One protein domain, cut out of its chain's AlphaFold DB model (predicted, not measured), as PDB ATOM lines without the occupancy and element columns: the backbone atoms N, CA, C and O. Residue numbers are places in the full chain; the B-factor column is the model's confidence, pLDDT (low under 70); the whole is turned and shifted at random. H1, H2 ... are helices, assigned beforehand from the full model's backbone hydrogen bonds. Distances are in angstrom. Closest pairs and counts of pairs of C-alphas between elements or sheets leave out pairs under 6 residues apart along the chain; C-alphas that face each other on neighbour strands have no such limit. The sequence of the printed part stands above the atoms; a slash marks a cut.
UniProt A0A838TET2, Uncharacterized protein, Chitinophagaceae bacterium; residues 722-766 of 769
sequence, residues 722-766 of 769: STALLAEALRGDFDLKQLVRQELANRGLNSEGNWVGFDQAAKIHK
ATOM      1  N   SER A 722      35.471 -37.103   9.060       83.19
ATOM      2  CA  SER A 722      35.033 -37.162   7.658       83.19
ATOM      3  C   SER A 722      33.650 -37.807   7.515       83.19
ATOM      4  O   SER A 722      33.422 -38.911   8.010       83.19
ATOM      5  N   THR A 723      32.755 -37.170   6.753       74.44
ATOM      6  CA  THR A 723      31.417 -37.702   6.443       74.44
ATOM      7  C   THR A 723      31.476 -39.096   5.816       74.44
ATOM      8  O   THR A 723      30.610 -39.917   6.097       74.44
ATOM      9  N   ALA A 724      32.512 -39.393   5.021       72.25
ATOM     10  CA  ALA A 724      32.706 -40.716   4.428       72.25
ATOM     11  C   ALA A 724      32.979 -41.791   5.494       72.25
ATOM     12  O   ALA A 724      32.326 -42.827   5.488       72.25
ATOM     13  N   LEU A 725      33.851 -41.505   6.468       79.62
ATOM     14  CA  LEU A 725      34.134 -42.423   7.579       79.62
ATOM     15  C   LEU A 725      32.926 -42.592   8.503       79.62
ATOM     16  O   LEU A 725      32.685 -43.688   8.997       79.62
ATOM     17  N   LEU A 726      32.149 -41.528   8.723       79.88
ATOM     18  CA  LEU A 726      30.894 -41.617   9.473       79.88
ATOM     19  C   LEU A 726      29.866 -42.489   8.740       79.88
ATOM     20  O   LEU A 726      29.169 -43.271   9.379       79.88
ATOM     21  N   ALA A 727      29.793 -42.390   7.409       74.75
ATOM     22  CA  ALA A 727      28.921 -43.226   6.589       74.75
ATOM     23  C   ALA A 727      29.373 -44.697   6.575       74.75
ATOM     24  O   ALA A 727      28.540 -45.585   6.728       74.75
ATOM     25  N   GLU A 728      30.674 -44.964   6.452       82.69
ATOM     26  CA  GLU A 728      31.251 -46.314   6.538       82.69
ATOM     27  C   GLU A 728      31.043 -46.939   7.924       82.69
ATOM     28  O   GLU A 728      30.597 -48.083   8.029       82.69
ATOM     29  N   ALA A 729      31.267 -46.168   8.993       78.31
ATOM     30  CA  ALA A 729      30.986 -46.593  10.361       78.31
ATOM     31  C   ALA A 729      29.497 -46.914  10.563       78.31
ATOM     32  O   ALA A 729      29.165 -47.882  11.244       78.31
ATOM     33  N   LEU A 730      28.598 -46.133   9.949       77.56
ATOM     34  CA  LEU A 730      27.154 -46.365  10.009       77.56
ATOM     35  C   LEU A 730      26.731 -47.619   9.228       77.56
ATOM     36  O   LEU A 730      25.828 -48.329   9.666       77.56
ATOM     37  N   ARG A 731      27.384 -47.908   8.095       80.38
ATOM     38  CA  ARG A 731      27.170 -49.140   7.315       80.38
ATOM     39  C   ARG A 731      27.787 -50.380   7.967       80.38
ATOM     40  O   ARG A 731      27.381 -51.491   7.639       80.38
ATOM     41  N   GLY A 732      28.710 -50.193   8.912       81.31
ATOM     42  CA  GLY A 732      29.438 -51.278   9.566       81.31
ATOM     43  C   GLY A 732      30.587 -51.826   8.720       81.31
ATOM     44  O   GLY A 732      30.985 -52.972   8.912       81.31
ATOM     45  N   ASP A 733      31.125 -51.018   7.801       76.19
ATOM     46  CA  ASP A 733      32.183 -51.423   6.865       76.19
ATOM     47  C   ASP A 733      33.524 -51.710   7.578       76.19
ATOM     48  O   ASP A 733      34.411 -52.353   7.018       76.19
ATOM     49  N   PHE A 734      33.669 -51.271   8.834       80.00
ATOM     50  CA  PHE A 734      34.782 -51.620   9.714       80.00
ATOM     51  C   PHE A 734      34.343 -51.744  11.182       80.00
ATOM     52  O   PHE A 734      33.413 -51.072  11.640       80.00
ATOM     53  N   ASP A 735      35.041 -52.587  11.952       81.56
ATOM     54  CA  ASP A 735      34.755 -52.777  13.377       81.56
ATOM     55  C   ASP A 735      35.352 -51.635  14.213       81.56
ATOM     56  O   ASP A 735      36.496 -51.671  14.677       81.56
ATOM     57  N   LEU A 736      34.532 -50.610  14.445       81.94
ATOM     58  CA  LEU A 736      34.887 -49.462  15.277       81.94
ATOM     59  C   LEU A 736      35.338 -49.873  16.691       81.94
ATOM     60  O   LEU A 736      36.231 -49.245  17.257       81.94
ATOM     61  N   LYS A 737      34.769 -50.941  17.272       83.12
ATOM     62  CA  LYS A 737      35.161 -51.398  18.616       83.12
ATOM     63  C   LYS A 737      36.557 -52.004  18.605       83.12
ATOM     64  O   LYS A 737      37.292 -51.830  19.575       83.12
ATOM     65  N   GLN A 738      36.929 -52.697  17.532       83.31
ATOM     66  CA  GLN A 738      38.279 -53.226  17.367       83.31
ATOM     67  C   GLN A 738      39.310 -52.100  17.225       83.31
ATOM     68  O   GLN A 738      40.342 -52.142  17.891       83.31
ATOM     69  N   LEU A 739      39.004 -51.062  16.444       87.25
ATOM     70  CA  LEU A 739      39.890 -49.903  16.276       87.25
ATOM     71  C   LEU A 739      40.098 -49.138  17.590       87.25
ATOM     72  O   LEU A 739      41.225 -48.788  17.936       87.25
ATOM     73  N   VAL A 740      39.034 -48.945  18.376       88.88
ATOM     74  CA  VAL A 740      39.135 -48.314  19.703       88.88
ATOM     75  C   VAL A 740      39.985 -49.160  20.657       88.88
ATOM     76  O   VAL A 740      40.827 -48.624  21.375       88.88
ATOM     77  N   ARG A 741      39.813 -50.487  20.650       88.38
ATOM     78  CA  ARG A 741      40.634 -51.418  21.445       88.38
ATOM     79  C   ARG A 741      42.112 -51.357  21.066       88.38
ATOM     80  O   ARG A 741      42.963 -51.350  21.953       88.38
ATOM     81  N   GLN A 742      42.407 -51.278  19.772       87.31
ATOM     82  CA  GLN A 742      43.768 -51.138  19.264       87.31
ATOM     83  C   GLN A 742      44.411 -49.831  19.733       87.31
ATOM     84  O   GLN A 742      45.545 -49.841  20.209       87.31
ATOM     85  N   GLU A 743      43.673 -48.725  19.680       90.19
ATOM     86  CA  GLU A 743      44.178 -47.429  20.125       90.19
ATOM     87  C   GLU A 743      44.415 -47.388  21.645       90.19
ATOM     88  O   GLU A 743      45.444 -46.891  22.103       90.19
ATOM     89  N   LEU A 744      43.523 -47.982  22.446       88.50
ATOM     90  CA  LEU A 744      43.724 -48.105  23.895       88.50
ATOM     91  C   LEU A 744      44.924 -49.000  24.240       88.50
ATOM     92  O   LEU A 744      45.691 -48.671  25.147       88.50
ATOM     93  N   ALA A 745      45.133 -50.089  23.494       89.50
ATOM     94  CA  ALA A 745      46.302 -50.951  23.648       89.50
ATOM     95  C   ALA A 745      47.611 -50.212  23.329       89.50
ATOM     96  O   ALA A 745      48.553 -50.271  24.122       89.50
ATOM     97  N   ASN A 746      47.647 -49.455  22.226       87.81
ATOM     98  CA  ASN A 746      48.801 -48.641  21.826       87.81
ATOM     99  C   ASN A 746      49.144 -47.561  22.858       87.81
ATOM    100  O   ASN A 746      50.305 -47.186  22.994       87.81
ATOM    101  N   ARG A 747      48.149 -47.082  23.611       84.75
ATOM    102  CA  ARG A 747      48.321 -46.107  24.699       84.75
ATOM    103  C   ARG A 747      48.629 -46.749  26.055       84.75
ATOM    104  O   ARG A 747      48.870 -46.034  27.025       84.75
ATOM    105  N   GLY A 748      48.637 -48.081  26.140       87.81
ATOM    106  CA  GLY A 748      48.897 -48.810  27.380       87.81
ATOM    107  C   GLY A 748      47.765 -48.712  28.408       87.81
ATOM    108  O   GLY A 748      48.033 -48.838  29.603       87.81
ATOM    109  N   LEU A 749      46.523 -48.469  27.974       90.88
ATOM    110  CA  LEU A 749      45.361 -48.241  28.841       90.88
ATOM    111  C   LEU A 749      44.432 -49.464  28.902       90.88
ATOM    112  O   LEU A 749      44.268 -50.177  27.913       90.88
ATOM    113  N   ASN A 750      43.773 -49.696  30.040       87.50
ATOM    114  CA  ASN A 750      42.690 -50.679  30.169       87.50
ATOM    115  C   ASN A 750      41.333 -50.104  29.688       87.50
ATOM    116  O   ASN A 750      41.249 -48.966  29.230       87.50
ATOM    117  N   SER A 751      40.249 -50.884  29.776       85.06
ATOM    118  CA  SER A 751      38.899 -50.458  29.353       85.06
ATOM    119  C   SER A 751      38.282 -49.335  30.194       85.06
ATOM    120  O   SER A 751      37.269 -48.771  29.794       85.06
ATOM    121  N   GLU A 752      38.872 -49.025  31.345       84.69
ATOM    122  CA  GLU A 752      38.441 -47.960  32.255       84.69
ATOM    123  C   GLU A 752      39.269 -46.676  32.062       84.69
ATOM    124  O   GLU A 752      39.013 -45.679  32.727       84.69
ATOM    125  N   GLY A 753      40.254 -46.685  31.151       81.19
ATOM    126  CA  GLY A 753      41.146 -45.550  30.890       81.19
ATOM    127  C   GLY A 753      42.368 -45.472  31.812       81.19
ATOM    128  O   GLY A 753      43.135 -44.517  31.719       81.19
ATOM    129  N   ASN A 754      42.592 -46.475  32.664       87.38
ATOM    130  CA  ASN A 754      43.740 -46.528  33.568       87.38
ATOM    131  C   ASN A 754      44.974 -47.093  32.856       87.38
ATOM    132  O   ASN A 754      44.878 -48.076  32.118       87.38
ATOM    133  N   TRP A 755      46.145 -46.507  33.105       89.69
ATOM    134  CA  TRP A 755      47.402 -47.002  32.544       89.69
ATOM    135  C   TRP A 755      47.835 -48.311  33.214       89.69
ATOM    136  O   TRP A 755      47.949 -48.391  34.434       89.69
ATOM    137  N   VAL A 756      48.080 -49.337  32.399       84.50
ATOM    138  CA  VAL A 756      48.442 -50.704  32.823       84.50
ATOM    139  C   VAL A 756      49.685 -51.243  32.101       84.50
ATOM    140  O   VAL A 756      50.097 -52.376  32.346       84.50
ATOM    141  N   GLY A 757      50.296 -50.436  31.225       79.81
ATOM    142  CA  GLY A 757      51.455 -50.803  30.408       79.81
ATOM    143  C   GLY A 757      51.082 -51.501  29.093       79.81
ATOM    144  O   GLY A 757      50.043 -52.149  28.983       79.81
ATOM    145  N   PHE A 758      51.940 -51.369  28.073       86.38
ATOM    146  CA  PHE A 758      51.638 -51.773  26.689       86.38
ATOM    147  C   PHE A 758      51.334 -53.270  26.527       86.38
ATOM    148  O   PHE A 758      50.338 -53.633  25.906       86.38
ATOM    149  N   ASP A 759      52.141 -54.154  27.123       85.75
ATOM    150  CA  ASP A 759      51.944 -55.604  26.987       85.75
ATOM    151  C   ASP A 759      50.672 -56.094  27.696       85.75
ATOM    152  O   ASP A 759      49.988 -56.997  27.210       85.75
ATOM    153  N   GLN A 760      50.335 -55.492  28.838       83.25
ATOM    154  CA  GLN A 760      49.132 -55.845  29.588       83.25
ATOM    155  C   GLN A 760      47.878 -55.276  28.915       83.25
ATOM    156  O   GLN A 760      46.872 -55.979  28.808       83.25
ATOM    157  N   ALA A 761      47.946 -54.050  28.391       88.88
ATOM    158  CA  ALA A 761      46.871 -53.443  27.613       88.88
ATOM    159  C   ALA A 761      46.587 -54.232  26.324       88.88
ATOM    160  O   ALA A 761      45.427 -54.509  26.023       88.88
ATOM    161  N   ALA A 762      47.624 -54.692  25.613       87.88
ATOM    162  CA  ALA A 762      47.473 -55.551  24.438       87.88
ATOM    163  C   ALA A 762      46.745 -56.869  24.764       87.88
ATOM    164  O   ALA A 762      45.854 -57.280  24.019       87.88
ATOM    165  N   LYS A 763      47.050 -57.495  25.911       88.00
ATOM    166  CA  LYS A 763      46.335 -58.694  26.391       88.00
ATOM    167  C   LYS A 763      44.875 -58.402  26.740       88.00
ATOM    168  O   LYS A 763      43.996 -59.152  26.324       88.00
ATOM    169  N   ILE A 764      44.611 -57.318  27.476       88.44
ATOM    170  CA  ILE A 764      43.255 -56.904  27.887       88.44
ATOM    171  C   ILE A 764      42.372 -56.644  26.661       88.44
ATOM    172  O   ILE A 764      41.235 -57.114  26.597       88.44
ATOM    173  N   HIS A 765      42.916 -55.951  25.662       88.62
ATOM    174  CA  HIS A 765      42.206 -55.598  24.431       88.62
ATOM    175  C   HIS A 765      42.231 -56.694  23.361       88.62
ATOM    176  O   HIS A 765      41.661 -56.505  22.289       88.62
ATOM    177  N   LYS A 766      42.815 -57.860  23.676       86.56
ATOM    178  CA  LYS A 766      42.902 -59.039  22.798       86.56
ATOM    179  C   LYS A 766      43.576 -58.738  21.454       86.56
ATOM    180  O   LYS A 766      43.173 -59.271  20.422       86.56
TER     181      LYS A 766
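AT A GLANCE: This is residues 722 to 766 of the 769 residues of an uncharacterized protein of Chitinophagaceae bacterium (UniProt A0A838TET2). A short helix, H1, sits at one end of a loose, elongated model, and the chain turns a corner from it into the longest helix, H2. At the far end of H2 the chain loops round and folds back, and the last helix, H3, packs on H2 to make a helical hairpin, while H1 touches no helix. The printed part has 45 residues with three named helices, in the order H1, H2, H3, and no named strand; its class is all helix. The whole is loose, with a radius of gyration of the C-alphas of 12.5 A, and its C-alphas span 34 by 17 by 14 A, only just elongated.

HOW THE PARTS SIT: H1, residues 723 to 731, and H2, residues 736 to 746, are close but not clearly touching, with 1 pair of C-alphas within 8 A. That closest pair is the C-alphas of Ala 729 and Leu 736, 6.9 A apart. H1 and H2 run opposite ways at a steep tilt of 68 degrees, only just short of about perpendicular, and their centres are 17.4 A apart. H2 and H3, residues 758 to 764, touch, with 9 pairs of C-alphas within 8 A. Their closest C-alphas, those of Ala 745 and Ala 761, are 4.7 A apart. H2 and H3 form a helical hairpin and run opposite ways at a tilt of 35.4 degrees, only just steep, with 11.3 A from centre to centre. H1 and H3 are apart. In H1, H2 and H3 every pair of O i and N i+4 is within hydrogen-bond range.

IN THESE COORDINATES: H1 begins at C-alpha 723, at (31.417, -37.702, 6.443), and measures 12.2 A from first to last C-alpha. H2 runs 15.4 A from C-alpha 736, at (34.887, -49.462, 15.277), to C-alpha 746. H3 measures 9.9 A from first to last C-alpha and ends at C-alpha 764, at (43.255, -56.904, 27.887).

THE WHOLE: The two C-alphas farthest apart are those of Thr 723 and Gln 760, at 34.3 A. The C-alphas of Ser 722 and Lys 766, the first and last printed residues, are 27.7 A apart. The printed part has no cut. The link from H1 to H2 is tight, with 4 residues between them, and the link from H2 to H3 is long, with 11 residues. The mean pLDDT of the printed part is 84.1, and no printed residue is under 70; the mean pLDDT is 78 for H1 and 87 for both H2 and H3.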